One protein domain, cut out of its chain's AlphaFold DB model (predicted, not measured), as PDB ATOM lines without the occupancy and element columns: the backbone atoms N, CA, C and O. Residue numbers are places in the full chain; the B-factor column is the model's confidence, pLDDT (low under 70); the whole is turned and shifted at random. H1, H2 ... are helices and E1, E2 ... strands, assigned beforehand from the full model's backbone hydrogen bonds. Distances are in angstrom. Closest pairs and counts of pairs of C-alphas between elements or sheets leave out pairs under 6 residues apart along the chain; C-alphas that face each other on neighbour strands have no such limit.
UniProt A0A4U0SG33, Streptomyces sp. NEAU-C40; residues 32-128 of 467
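AT A GLANCE: This is residues 32 to 128 of the 467 residues of a protein of Streptomyces sp. NEAU-C40 (UniProt A0A4U0SG33). A strongly twisted sheet of five strands forms the core, with the long helix H1 crossing one face and the short helix H3 over E5 and E4 on the other. H2 packs on H1 off the sheet, and in the long link from E3 to H3 residues 92 to 97 stick out. The printed part has 97 residues with three named helices and five named strands, in the order H1 E1 E2 H2 E3 H3 E4 E5; the sheet's order is E1 E2 E3 E5 E4, all antiparallel, and the class is mixed, helices and strands. The whole is compact, with a radius of gyration of the C-alphas of 13.5 A and spans of 41 by 32 by 23 A.

HOW THE PARTS SIT: In the sheet, E1, residues 50 to 53, and E2, residues 57 to 63, form a hairpin; N 52 and O 59 are within hydrogen-bond range at 2.8 A. E3, residues 79 to 85, is antiparallel to E2, with N 58 and O 84 at 2.8 A. E5, residues 123 to 127, is the antiparallel neighbour of E3, with N 81 and O 126 at 2.8 A. E4, residues 116 to 120, forms a hairpin with E5, with N 125 and O 118 at 2.8 A. E1 and E4 are the edge strands. H1, residues 32 to 46, is on the sheet at a height over the sheet of 8.5 A and runs across the strands, at 82 degrees to E5 on the local plane; the C-alphas of Ala 44 and Phe 62 in E2, the closest of the two elements, are 5.5 A apart. H3, residues 100 to 107, is on the opposite face at a height over the sheet of 9.9 A, slantwise to the strands at 38 degrees to E4 on the local plane; its closest C-alpha pair with E4 is Ala 105 and Leu 116, 6.3 A. These are three layers, helices on both faces of a sheet. E3, H3 and E4 form a split strand-helix-strand unit, two strands running the same way with E5 between them, and its crossover is right-handed. H2, residues 66 to 71, is not on the sheet; it touches H1, its closest C-alphas being those of Ala 36 and Glu 71, 6.4 A, and they run opposite ways at a tilt of 37 degrees, only just steep. H1 and H3 are apart. In H1, H2 and H3 every O i to N i+4 pair is within hydrogen-bond range.

IN THESE COORDINATES: H1 begins at C-alpha 32 (39.978, 5.618, -33.563) and is 20.9 A long. E2 measures 19.1 A and E3 19.7 A; E1 measures 9.7 A, H2 8.7 A, H3 10.6 A and E4 11.2 A. E5, 13.7 A long, ends at C-alpha 127 (33.210, 25.494, -34.211).

THE WHOLE: The C-alphas farthest apart, those of Ala 67 and Val 92, are 40.9 A apart. The printed part has no cut. The link from E3 to H3, 14 residues, is long. Mean pLDDT of the printed part is 86.2; residue 55 and residues 120 to 122 are under 70.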
ATOM      1  N   ALA A  32      39.460   4.843 -32.435       83.56
ATOM      2  CA  ALA A  32      39.978   5.618 -33.563       83.56
ATOM      3  C   ALA A  32      39.588   7.107 -33.489       83.56
ATOM      4  O   ALA A  32      40.430   7.976 -33.686       83.56
ATOM      5  N   GLY A  33      38.336   7.418 -33.134       83.81
ATOM      6  CA  GLY A  33      37.891   8.801 -32.943       83.81
ATOM      7  C   GLY A  33      38.605   9.501 -31.783       83.81
ATOM      8  O   GLY A  33      38.904  10.687 -31.870       83.81
ATOM      9  N   LEU A  34      38.930   8.774 -30.711       83.25
ATOM     10  CA  LEU A  34      39.695   9.299 -29.580       83.25
ATOM     11  C   LEU A  34      41.151   9.582 -29.966       83.25
ATOM     12  O   LEU A  34      41.728  10.572 -29.517       83.25
ATOM     13  N   ASP A  35      41.746   8.733 -30.798       87.06
ATOM     14  CA  ASP A  35      43.086   8.940 -31.341       87.06
ATOM     15  C   ASP A  35      43.129  10.155 -32.290       87.06
ATOM     16  O   ASP A  35      43.958  11.051 -32.119       87.06
ATOM     17  N   ALA A  36      42.152  10.270 -33.196       88.56
ATOM     18  CA  ALA A  36      41.964  11.455 -34.034       88.56
ATOM     19  C   ALA A  36      41.759  12.729 -33.193       88.56
ATOM     20  O   ALA A  36      42.388  13.758 -33.444       88.56
ATOM     21  N   TYR A  37      40.953  12.656 -32.133       87.94
ATOM     22  CA  TYR A  37      40.767  13.766 -31.200       87.94
ATOM     23  C   TYR A  37      42.085  14.193 -30.542       87.94
ATOM     24  O   TYR A  37      42.417  15.377 -30.536       87.94
ATOM     25  N   ARG A  38      42.880  13.241 -30.039       89.75
ATOM     26  CA  ARG A  38      44.187  13.536 -29.428       89.75
ATOM     27  C   ARG A  38      45.139  14.204 -30.416       89.75
ATOM     28  O   ARG A  38      45.818  15.157 -30.040       89.75
ATOM     29  N   ARG A  39      45.158  13.760 -31.678       92.38
ATOM     30  CA  ARG A  39      45.931  14.428 -32.737       92.38
ATOM     31  C   ARG A  39      45.430  15.846 -33.007       92.38
ATOM     32  O   ARG A  39      46.253  16.742 -33.175       92.38
ATOM     33  N   ALA A  40      44.116  16.078 -32.995       91.56
ATOM     34  CA  ALA A  40      43.543  17.416 -33.168       91.56
ATOM     35  C   ALA A  40      43.932  18.355 -32.018       91.56
ATOM     36  O   ALA A  40      44.341  19.487 -32.262       91.56
ATOM     37  N   VAL A  41      43.874  17.870 -30.775       90.88
ATOM     38  CA  VAL A  41      44.320  18.614 -29.586       90.88
ATOM     39  C   VAL A  41      45.810  18.943 -29.666       90.88
ATOM     40  O   VAL A  41      46.204  20.087 -29.435       90.88
ATOM     41  N   ALA A  42      46.643  17.958 -30.018       92.00
ATOM     42  CA  ALA A  42      48.081  18.158 -30.176       92.00
ATOM     43  C   ALA A  42      48.384  19.211 -31.253       92.00
ATOM     44  O   ALA A  42      49.184  20.114 -31.014       92.00
ATOM     45  N   LEU A  43      47.690  19.153 -32.394       93.44
ATOM     46  CA  LEU A  43      47.819  20.130 -33.474       93.44
ATOM     47  C   LEU A  43      47.407  21.539 -33.027       93.44
ATOM     48  O   LEU A  43      48.142  22.496 -33.260       93.44
ATOM     49  N   ALA A  44      46.261  21.668 -32.351       92.88
ATOM     50  CA  ALA A  44      45.763  22.950 -31.860       92.88
ATOM     51  C   ALA A  44      46.749  23.629 -30.897       92.88
ATOM     52  O   ALA A  44      46.896  24.849 -30.922       92.88
ATOM     53  N   ARG A  45      47.441  22.843 -30.063       93.19
ATOM     54  CA  ARG A  45      48.455  23.338 -29.119       93.19
ATOM     55  C   ARG A  45      49.795  23.643 -29.791       93.19
ATOM     56  O   ARG A  45      50.437  24.616 -29.410       93.19
ATOM     57  N   ALA A  46      50.217  22.826 -30.758       93.62
ATOM     58  CA  ALA A  46      51.517  22.964 -31.415       93.62
ATOM     59  C   ALA A  46      51.546  24.102 -32.443       93.62
ATOM     60  O   ALA A  46      52.526  24.837 -32.524       93.62
ATOM     61  N   THR A  47      50.474  24.258 -33.221       92.38
ATOM     62  CA  THR A  47      50.389  25.244 -34.307       92.38
ATOM     63  C   THR A  47      49.038  25.969 -34.300       92.38
ATOM     64  O   THR A  47      48.272  25.859 -35.264       92.38
ATOM     65  N   PRO A  48      48.693  26.700 -33.220       92.81
ATOM     66  CA  PRO A  48      47.491  27.519 -33.215       92.81
ATOM     67  C   PRO A  48      47.623  28.652 -34.238       92.81
ATOM     68  O   PRO A  48      48.655  29.313 -34.324       92.81
ATOM     69  N   LEU A  49      46.539  28.946 -34.955       91.06
ATOM     70  CA  LEU A  49      46.423  30.190 -35.719       91.06
ATOM     71  C   LEU A  49      46.385  31.404 -34.787       91.06
ATOM     72  O   LEU A  49      46.870  32.480 -35.125       91.06
ATOM     73  N   ARG A  50      45.739  31.244 -33.628       91.00
ATOM     74  CA  ARG A  50      45.620  32.276 -32.599       91.00
ATOM     75  C   ARG A  50      45.331  31.635 -31.251       91.00
ATOM     76  O   ARG A  50      44.499  30.734 -31.172       91.00
ATOM     77  N   VAL A  51      45.935  32.165 -30.193       90.06
ATOM     78  CA  VAL A  51      45.545  31.866 -28.811       90.06
ATOM     79  C   VAL A  51      44.777  33.063 -28.267       90.06
ATOM     80  O   VAL A  51      45.263  34.191 -28.323       90.06
ATOM     81  N   ILE A  52      43.555  32.831 -27.793       85.56
ATOM     82  CA  ILE A  52      42.725  33.853 -27.155       85.56
ATOM     83  C   ILE A  52      42.640  33.496 -25.668       85.56
ATOM     84  O   ILE A  52      41.940  32.535 -25.320       85.56
ATOM     85  N   PRO A  53      43.354  34.221 -24.791       79.69
ATOM     86  CA  PRO A  53      43.262  33.982 -23.360       79.69
ATOM     87  C   PRO A  53      41.868  34.383 -22.866       79.69
ATOM     88  O   PRO A  53      41.352  35.446 -23.212       79.69
ATOM     89  N   GLY A  54      41.254  33.516 -22.070       75.00
ATOM     90  CA  GLY A  54      40.024  33.781 -21.331       75.00
ATOM     91  C   GLY A  54      40.268  33.687 -19.827       75.00
ATOM     92  O   GLY A  54      41.341  33.287 -19.379       75.00
ATOM     93  N   HIS A  55      39.264  34.047 -19.027       69.31
ATOM     94  CA  HIS A  55      39.417  34.056 -17.568       69.31
ATOM     95  C   HIS A  55      39.519  32.640 -16.979       69.31
ATOM     96  O   HIS A  55      40.322  32.411 -16.083       69.31
ATOM     97  N   HIS A  56      38.759  31.681 -17.518       75.75
ATOM     98  CA  HIS A  56      38.746  30.282 -17.065       75.75
ATOM     99  C   HIS A  56      39.299  29.289 -18.094       75.75
ATOM    100  O   HIS A  56      39.568  28.134 -17.754       75.75
ATOM    101  N   HIS A  57      39.492  29.728 -19.340       82.38
ATOM    102  CA  HIS A  57      39.903  28.878 -20.451       82.38
ATOM    103  C   HIS A  57      40.899  29.588 -21.365       82.38
ATOM    104  O   HIS A  57      40.708  30.759 -21.683       82.38
ATOM    105  N   ASP A  58      41.891  28.854 -21.858       87.19
ATOM    106  CA  ASP A  58      42.684  29.259 -23.014       87.19
ATOM    107  C   ASP A  58      42.041  28.681 -24.281       87.19
ATOM    108  O   ASP A  58      41.689  27.498 -24.341       87.19
ATOM    109  N   ASN A  59      41.845  29.530 -25.292       90.56
ATOM    110  CA  ASN A  59      41.157  29.167 -26.526       90.56
ATOM    111  C   ASN A  59      42.163  29.112 -27.680       90.56
ATOM    112  O   ASN A  59      42.661  30.150 -28.120       90.56
ATOM    113  N   TYR A  60      42.433  27.917 -28.194       93.19
ATOM    114  CA  TYR A  60      43.352  27.696 -29.310       93.19
ATOM    115  C   TYR A  60      42.551  27.584 -30.604       93.19
ATOM    116  O   TYR A  60      41.854  26.596 -30.833       93.19
ATOM    117  N   VAL A  61      42.625  28.616 -31.443       93.31
ATOM    118  CA  VAL A  61      41.987  28.639 -32.764       93.31
ATOM    119  C   VAL A  61      42.908  27.954 -33.763       93.31
ATOM    120  O   VAL A  61      44.078  28.322 -33.861       93.31
ATOM    121  N   PHE A  62      42.396  26.995 -34.529       94.25
ATOM    122  CA  PHE A  62      43.186  26.234 -35.496       94.25
ATOM    123  C   PHE A  62      42.331  25.738 -36.671       94.25
ATOM    124  O   PHE A  62      41.100  25.711 -36.600       94.25
ATOM    125  N   LEU A  63      42.985  25.368 -37.774       93.12
ATOM    126  CA  LEU A  63      42.339  24.648 -38.873       93.12
ATOM    127  C   LEU A  63      42.441  23.152 -38.607       93.12
ATOM    128  O   LEU A  63      43.520  22.660 -38.281       93.12
ATOM    129  N   ILE A  64      41.331  22.437 -38.770       90.88
ATOM    130  CA  ILE A  64      41.311  20.978 -38.715       90.88
ATOM    131  C   ILE A  64      41.640  20.472 -40.128       90.88
ATOM    132  O   ILE A  64      40.853  20.728 -41.042       90.88
ATOM    133  N   PRO A  65      42.780  19.784 -40.347       93.06
ATOM    134  CA  PRO A  65      43.127  19.251 -41.661       93.06
ATOM    135  C   PRO A  65      42.044  18.300 -42.173       93.06
ATOM    136  O   PRO A  65      41.505  17.521 -41.393       93.06
ATOM    137  N   ASP A  66      41.769  18.309 -43.478       92.38
ATOM    138  CA  ASP A  66      40.657  17.546 -44.070       92.38
ATOM    139  C   ASP A  66      40.692  16.045 -43.746       92.38
ATOM    140  O   ASP A  66      39.645  15.447 -43.505       92.38
ATOM    141  N   ALA A  67      41.883  15.440 -43.695       90.94
ATOM    142  CA  ALA A  67      42.042  14.042 -43.296       90.94
ATOM    143  C   ALA A  67      41.547  13.807 -41.858       90.94
ATOM    144  O   ALA A  67      40.788  12.879 -41.598       90.94
ATOM    145  N   LEU A  68      41.908  14.707 -40.942       89.12
ATOM    146  CA  LEU A  68      41.514  14.631 -39.540       89.12
ATOM    147  C   LEU A  68      40.037  14.978 -39.338       89.12
ATOM    148  O   LEU A  68      39.367  14.378 -38.502       89.12
ATOM    149  N   ALA A  69      39.517  15.923 -40.124       88.06
ATOM    150  CA  ALA A  69      38.098  16.242 -40.154       88.06
ATOM    151  C   ALA A  69      37.278  15.013 -40.575       88.06
ATOM    152  O   ALA A  69      36.316  14.677 -39.892       88.06
ATOM    153  N   ALA A  70      37.702  14.288 -41.615       88.75
ATOM    154  CA  ALA A  70      37.039  13.061 -42.055       88.75
ATOM    155  C   ALA A  70      37.025  11.973 -40.965       88.75
ATOM    156  O   ALA A  70      35.976  11.381 -40.713       88.75
ATOM    157  N   GLU A  71      38.144  11.754 -40.266       88.12
ATOM    158  CA  GLU A  71      38.221  10.803 -39.142       88.12
ATOM    159  C   GLU A  71      37.303  11.176 -37.964       88.12
ATOM    160  O   GLU A  71      36.795  10.302 -37.259       88.12
ATOM    161  N   LEU A  72      37.062  12.473 -37.767       82.81
ATOM    162  CA  LEU A  72      36.156  13.010 -36.750       82.81
ATOM    163  C   LEU A  72      34.701  13.138 -37.236       82.81
ATOM    164  O   LEU A  72      33.835  13.536 -36.458       82.81
ATOM    165  N   GLY A  73      34.408  12.808 -38.500       82.38
ATOM    166  CA  GLY A  73      33.080  12.973 -39.100       82.38
ATOM    167  C   GLY A  73      32.668  14.437 -39.306       82.38
ATOM    168  O   GLY A  73      31.479  14.752 -39.289       82.38
ATOM    169  N   LEU A  74      33.641  15.332 -39.467       82.75
ATOM    170  CA  LEU A  74      33.457  16.767 -39.658       82.75
ATOM    171  C   LEU A  74      33.579  17.161 -41.141       82.75
ATOM    172  O   LEU A  74      34.286  16.496 -41.903       82.75
ATOM    173  N   PRO A  75      32.941  18.266 -41.570       83.56
ATOM    174  CA  PRO A  75      33.113  18.804 -42.917       83.56
ATOM    175  C   PRO A  75      34.563  19.201 -43.228       83.56
ATOM    176  O   PRO A  75      35.347  19.542 -42.338       83.56
ATOM    177  N   ARG A  76      34.913  19.220 -44.517       86.38
ATOM    178  CA  ARG A  76      36.202  19.756 -44.988       86.38
ATOM    179  C   ARG A  76      36.326  21.245 -44.662       86.38
ATOM    180  O   ARG A  76      35.317  21.934 -44.520       86.38
ATOM    181  N   ALA A  77      37.561  21.734 -44.556       84.31
ATOM    182  CA  ALA A  77      37.875  23.124 -44.212       84.31
ATOM    183  C   ALA A  77      37.254  23.615 -42.882       84.31
ATOM    184  O   ALA A  77      36.963  24.802 -42.715       84.31
ATOM    185  N   THR A  78      37.068  22.716 -41.909       86.12
ATOM    186  CA  THR A  78      36.547  23.081 -40.585       86.12
ATOM    187  C   THR A  78      37.589  23.871 -39.786       86.12
ATOM    188  O   THR A  78      38.706  23.409 -39.554       86.12
ATOM    189  N   SER A  79      37.211  25.056 -39.303       90.38
ATOM    190  CA  SER A  79      37.974  25.800 -38.295       90.38
ATOM    191  C   SER A  79      37.439  25.510 -36.895       90.38
ATOM    192  O   SER A  79      36.240  25.676 -36.647       90.38
ATOM    193  N   GLY A  80      38.325  25.118 -35.982       92.50
ATOM    194  CA  GLY A  80      37.988  24.751 -34.611       92.50
ATOM    195  C   GLY A  80      38.558  25.713 -33.569       92.50
ATOM    196  O   GLY A  80      39.539  26.421 -33.810       92.50
ATOM    197  N   VAL A  81      37.950  25.701 -32.386       93.19
ATOM    198  CA  VAL A  81      38.509  26.265 -31.155       93.19
ATOM    199  C   VAL A  81      38.612  25.159 -30.125       93.19
ATOM    200  O   VAL A  81      37.589  24.664 -29.654       93.19
ATOM    201  N   LEU A  82      39.835  24.799 -29.750       92.12
ATOM    202  CA  LEU A  82      40.072  23.979 -28.569       92.12
ATOM    203  C   LEU A  82      39.981  24.878 -27.329       92.12
ATOM    204  O   LEU A  82      40.767  25.817 -27.191       92.12
ATOM    205  N   ARG A  83      39.035  24.586 -26.431       88.38
ATOM    206  CA  ARG A  83      38.924  25.235 -25.115       88.38
ATOM    207  C   ARG A  83      39.621  24.371 -24.073       88.38
ATOM    208  O   ARG A  83      39.191  23.249 -23.814       88.38
ATOM    209  N   VAL A  84      40.682  24.907 -23.474       84.06
ATOM    210  CA  VAL A  84      41.454  24.247 -22.413       84.06
ATOM    211  C   VAL A  84      41.218  24.977 -21.107       84.06
ATOM    212  O   VAL A  84      41.436  26.183 -21.026       84.06
ATOM    213  N   ARG A  85      40.791  24.258 -20.069       79.19
ATOM    214  CA  ARG A  85      40.567  24.854 -18.752       79.19
ATOM    215  C   ARG A  85      41.885  25.268 -18.102       79.19
ATOM    216  O   ARG A  85      42.837  24.492 -18.040       79.19
ATOM    217  N   ARG A  86      41.897  26.471 -17.539       79.44
ATOM    218  CA  ARG A  86      42.994  26.984 -16.720       79.44
ATOM    219  C   ARG A  86      42.907  26.415 -15.304       79.44
ATOM    220  O   ARG A  86      41.928  26.645 -14.594       79.44
ATOM    221  N   THR A  87      43.924  25.668 -14.882       72.19
ATOM    222  CA  THR A  87      44.000  25.062 -13.536       72.19
ATOM    223  C   THR A  87      44.601  25.994 -12.488       72.19
ATOM    224  O   THR A  87      44.525  25.709 -11.296       72.19
ATOM    225  N   ASP A  88      45.170  27.114 -12.922       71.50
ATOM    226  CA  ASP A  88      45.824  28.113 -12.087       71.50
ATOM    227  C   ASP A  88      44.885  29.248 -11.654       71.50
ATOM    228  O   ASP A  88      45.354  30.213 -11.058       71.50
ATOM    229  N   THR A  89      43.584  29.154 -11.945       76.50
ATOM    230  CA  THR A  89      42.606  30.215 -11.664       76.50
ATOM    231  C   THR A  89      41.893  29.989 -10.337       76.50
ATOM    232  O   THR A  89      41.481  28.873 -10.011       76.50
ATOM    233  N   VAL A  90      41.732  31.065  -9.566       84.81
ATOM    234  CA  VAL A  90      40.957  31.049  -8.322       84.81
ATOM    235  C   VAL A  90      39.474  30.839  -8.615       84.81
ATOM    236  O   VAL A  90      38.893  31.451  -9.516       84.81
ATOM    237  N   GLN A  91      38.834  29.956  -7.847       85.69
ATOM    238  CA  GLN A  91      37.409  29.700  -8.000       85.69
ATOM    239  C   GLN A  91      36.605  30.783  -7.281       85.69
ATOM    240  O   GLN A  91      36.548  30.818  -6.055       85.69
ATOM    241  N   VAL A  92      35.939  31.628  -8.064       90.31
ATOM    242  CA  VAL A  92      35.155  32.780  -7.580       90.31
ATOM    243  C   VAL A  92      33.676  32.713  -7.956       90.31
ATOM    244  O   VAL A  92      32.923  33.644  -7.688       90.31
ATOM    245  N   ALA A  93      33.248  31.615  -8.580       88.81
ATOM    246  CA  ALA A  93      31.881  31.414  -9.029       88.81
ATOM    247  C   ALA A  93      31.404  29.978  -8.775       88.81
ATOM    248  O   ALA A  93      32.187  29.025  -8.684       88.81
ATOM    249  N   VAL A  94      30.085  29.833  -8.663       87.12
ATOM    250  CA  VAL A  94      29.414  28.544  -8.499       87.12
ATOM    251  C   VAL A  94      29.150  27.929  -9.868       87.12
ATOM    252  O   VAL A  94      28.410  28.501 -10.666       87.12
ATOM    253  N   ARG A  95      29.680  26.726 -10.094       85.00
ATOM    254  CA  ARG A  95      29.355  25.893 -11.258       85.00
ATOM    255  C   ARG A  95      28.265  24.896 -10.891       85.00
ATOM    256  O   ARG A  95      28.349  24.248  -9.851       85.00
ATOM    257  N   THR A  96      27.227  24.816 -11.723       85.56
ATOM    258  CA  THR A  96      26.108  23.883 -11.502       85.56
ATOM    259  C   THR A  96      26.325  22.567 -12.226       85.56
ATOM    260  O   THR A  96      25.995  21.525 -11.678       85.56
ATOM    261  N   TRP A  97      26.849  22.608 -13.449       84.94
ATOM    262  CA  TRP A  97      27.221  21.420 -14.207       84.94
ATOM    263  C   TRP A  97      28.739  21.370 -14.337       84.94
ATOM    264  O   TRP A  97      29.370  22.383 -14.634       84.94
ATOM    265  N   ASP A  98      29.317  20.187 -14.144       75.12
ATOM    266  CA  ASP A  98      30.774  20.009 -14.190       75.12
ATOM    267  C   ASP A  98      31.330  20.078 -15.619       75.12
ATOM    268  O   ASP A  98      32.513  20.338 -15.824       75.12
ATOM    269  N   CYS A  99      30.469  19.869 -16.619       78.50
ATOM    270  CA  CYS A  99      30.848  19.778 -18.019       78.50
ATOM    271  C   CYS A  99      29.995  20.710 -18.896       78.50
ATOM    272  O   CYS A  99      28.854  20.385 -19.235       78.50
ATOM    273  N   GLU A 100      30.574  21.847 -19.299       83.94
ATOM    274  CA  GLU A 100      29.953  22.821 -20.214       83.94
ATOM    275  C   GLU A 100      29.570  22.175 -21.555       83.94
ATOM    276  O   GLU A 100      28.488  22.424 -22.078       83.94
ATOM    277  N   ALA A 101      30.419  21.296 -22.091       83.69
ATOM    278  CA  ALA A 101      30.201  20.675 -23.395       83.69
ATOM    279  C   ALA A 101      28.940  19.789 -23.436       83.69
ATOM    280  O   ALA A 101      28.198  19.829 -24.419       83.69
ATOM    281  N   ASN A 102      28.622  19.076 -22.347       84.31
ATOM    282  CA  ASN A 102      27.366  18.322 -22.233       84.31
ATOM    283  C   ASN A 102      26.141  19.245 -22.291       84.31
ATOM    284  O   ASN A 102      25.119  18.888 -22.879       84.31
ATOM    285  N   LEU A 103      26.237  20.431 -21.686       87.50
ATOM    286  CA  LEU A 103      25.182  21.432 -21.755       87.50
ATOM    287  C   LEU A 103      25.084  22.032 -23.164       87.50
ATOM    288  O   LEU A 103      23.994  22.069 -23.724       87.50
ATOM    289  N   ALA A 104      26.199  22.440 -23.772       88.06
ATOM    290  CA  ALA A 104      26.217  22.976 -25.134       88.06
ATOM    291  C   ALA A 104      25.611  21.987 -26.148       88.06
ATOM    292  O   ALA A 104      24.795  22.376 -26.984       88.06
ATOM    293  N   ALA A 105      25.926  20.692 -26.021       84.12
ATOM    294  CA  ALA A 105      25.334  19.634 -26.838       84.12
ATOM    295  C   ALA A 105      23.805  19.543 -26.666       84.12
ATOM    296  O   ALA A 105      23.078  19.470 -27.656       84.12
ATOM    297  N   ALA A 106      23.307  19.614 -25.427       87.12
ATOM    298  CA  ALA A 106      21.872  19.607 -25.133       87.12
ATOM    299  C   ALA A 106      21.123  20.826 -25.718       87.12
ATOM    300  O   ALA A 106      19.953  20.728 -26.107       87.12
ATOM    301  N   LEU A 107      21.799  21.975 -25.810       90.94
ATOM    302  CA  LEU A 107      21.240  23.233 -26.318       90.94
ATOM    303  C   LEU A 107      21.356  23.397 -27.841       90.94
ATOM    304  O   LEU A 107      20.724  24.295 -28.409       90.94
ATOM    305  N   ARG A 108      22.111  22.523 -28.519       86.50
ATOM    306  CA  ARG A 108      22.310  22.566 -29.973       86.50
ATOM    307  C   ARG A 108      20.974  22.559 -30.720       86.50
ATOM    308  O   ARG A 108      20.064  21.788 -30.406       86.50
ATOM    309  N   GLY A 109      20.861  23.447 -31.709       86.00
ATOM    310  CA  GLY A 109      19.661  23.617 -32.537       86.00
ATOM    311  C   GLY A 109      18.466  24.256 -31.819       86.00
ATOM    312  O   GLY A 109      17.415  24.413 -32.431       86.00
ATOM    313  N   ARG A 110      18.605  24.619 -30.536       89.81
ATOM    314  CA  ARG A 110      17.545  25.257 -29.734       89.81
ATOM    315  C   ARG A 110      17.876  26.696 -29.376       89.81
ATOM    316  O   ARG A 110      16.973  27.520 -29.289       89.81
ATOM    317  N   LEU A 111      19.156  26.972 -29.143       93.25
ATOM    318  CA  LEU A 111      19.675  28.280 -28.772       93.25
ATOM    319  C   LEU A 111      20.932  28.601 -29.585       93.25
ATOM    320  O   LEU A 111      21.624  27.700 -30.062       93.25
ATOM    321  N   ASP A 112      21.243  29.892 -29.680       91.62
ATOM    322  CA  ASP A 112      22.434  30.415 -30.354       91.62
ATOM    323  C   ASP A 112      23.682  30.244 -29.467       91.62
ATOM    324  O   ASP A 112      24.226  31.210 -28.932       91.62
ATOM    325  N   VAL A 113      24.113  28.991 -29.289       91.06
ATOM    326  CA  VAL A 113      25.268  28.578 -28.467       91.06
ATOM    327  C   VAL A 113      26.427  28.071 -29.328       91.06
ATOM    328  O   VAL A 113      26.183  27.639 -30.457       91.06
ATOM    329  N   PRO A 114      27.680  28.078 -28.825       88.69
ATOM    330  CA  PRO A 114      28.810  27.473 -29.518       88.69
ATOM    331  C   PRO A 114      28.527  26.029 -29.913       88.69
ATOM    332  O   PRO A 114      28.149  25.198 -29.084       88.69
ATOM    333  N   GLU A 115      28.737  25.722 -31.187       86.94
ATOM    334  CA  GLU A 115      28.502  24.382 -31.700       86.94
ATOM    335  C   GLU A 115      29.664  23.460 -31.326       86.94
ATOM    336  O   GLU A 115      30.812  23.686 -31.716       86.94
ATOM    337  N   LEU A 116      29.367  22.423 -30.541       86.88
ATOM    338  CA  LEU A 116      30.339  21.402 -30.161       86.88
ATOM    339  C   LEU A 116      30.661  20.518 -31.375       86.88
ATOM    340  O   LEU A 116      29.768  19.864 -31.914       86.88
ATOM    341  N   LEU A 117      31.936  20.470 -31.769       84.12
ATOM    342  CA  LEU A 117      32.419  19.562 -32.814       84.12
ATOM    343  C   LEU A 117      32.735  18.195 -32.217       84.12
ATOM    344  O   LEU A 117      32.223  17.172 -32.663       84.12
ATOM    345  N   VAL A 118      33.585  18.187 -31.194       81.06
ATOM    346  CA  VAL A 118      34.034  16.969 -30.530       81.06
ATOM    347  C   VAL A 118      34.510  17.296 -29.120       81.06
ATOM    348  O   VAL A 118      35.042  18.371 -28.858       81.06
ATOM    349  N   GLN A 119      34.333  16.360 -28.201       81.75
ATOM    350  CA  GLN A 119      34.809  16.453 -26.829       81.75
ATOM    351  C   GLN A 119      35.568  15.172 -26.493       81.75
ATOM    352  O   GLN A 119      35.195  14.122 -27.003       81.75
ATOM    353  N   ALA A 120      36.584  15.243 -25.632       69.75
ATOM    354  CA  ALA A 120      37.014  14.103 -24.826       69.75
ATOM    355  C   ALA A 120      37.689  14.601 -23.537       69.75
ATOM    356  O   ALA A 120      38.493  15.534 -23.572       69.75
ATOM    357  N   CYS A 121      37.405  13.941 -22.409       62.69
ATOM    358  CA  CYS A 121      37.886  14.344 -21.079       62.69
ATOM    359  C   CYS A 121      37.405  15.766 -20.693       62.69
ATOM    360  O   CYS A 121      36.230  16.085 -20.896       62.69
ATOM    361  N   ASP A 122      38.299  16.597 -20.142       66.81
ATOM    362  CA  ASP A 122      38.035  17.971 -19.674       66.81
ATOM    363  C   ASP A 122      38.180  19.035 -20.778       66.81
ATOM    364  O   ASP A 122      38.068  20.234 -20.519       66.81
ATOM    365  N   GLU A 123      38.460  18.611 -22.010       81.69
ATOM    366  CA  GLU A 123      38.688  19.486 -23.155       81.69
ATOM    367  C   GLU A 123      37.606  19.273 -24.214       81.69
ATOM    368  O   GLU A 123      37.054  18.180 -24.384       81.69
ATOM    369  N   ALA A 124      37.303  20.342 -24.944       87.00
ATOM    370  CA  ALA A 124      36.323  20.312 -26.014       87.00
ATOM    371  C   ALA A 124      36.757  21.200 -27.180       87.00
ATOM    372  O   ALA A 124      37.327  22.280 -26.994       87.00
ATOM    373  N   ILE A 125      36.460  20.731 -28.388       89.12
ATOM    374  CA  ILE A 125      36.652  21.453 -29.637       89.12
ATOM    375  C   ILE A 125      35.279  21.924 -30.119       89.12
ATOM    376  O   ILE A 125      34.366  21.125 -30.336       89.12
ATOM    377  N   TYR A 126      35.152  23.232 -30.310       89.94
ATOM    378  CA  TYR A 126      33.956  23.893 -30.827       89.94
ATOM    379  C   TYR A 126      34.204  24.436 -32.232       89.94
ATOM    380  O   TYR A 126      35.353  24.650 -32.627       89.94
ATOM    381  N   VAL A 127      33.133  24.716 -32.971       88.56
ATOM    382  CA  VAL A 127      33.210  25.494 -34.211       88.56
ATOM    383  C   VAL A 127      33.790  26.872 -33.902       88.56
ATOM    384  O   VAL A 127      33.345  27.571 -32.989       88.56
ATOM    385  N   PHE A 128      34.780  27.298 -34.687       88.94
ATOM    386  CA  PHE A 128      35.243  28.678 -34.635       88.94
ATOM    387  C   PHE A 128      34.279  29.596 -35.385       88.94
ATOM    388  O   PHE A 128      34.202  29.586 -36.613       88.94
TER     389      PHE A 128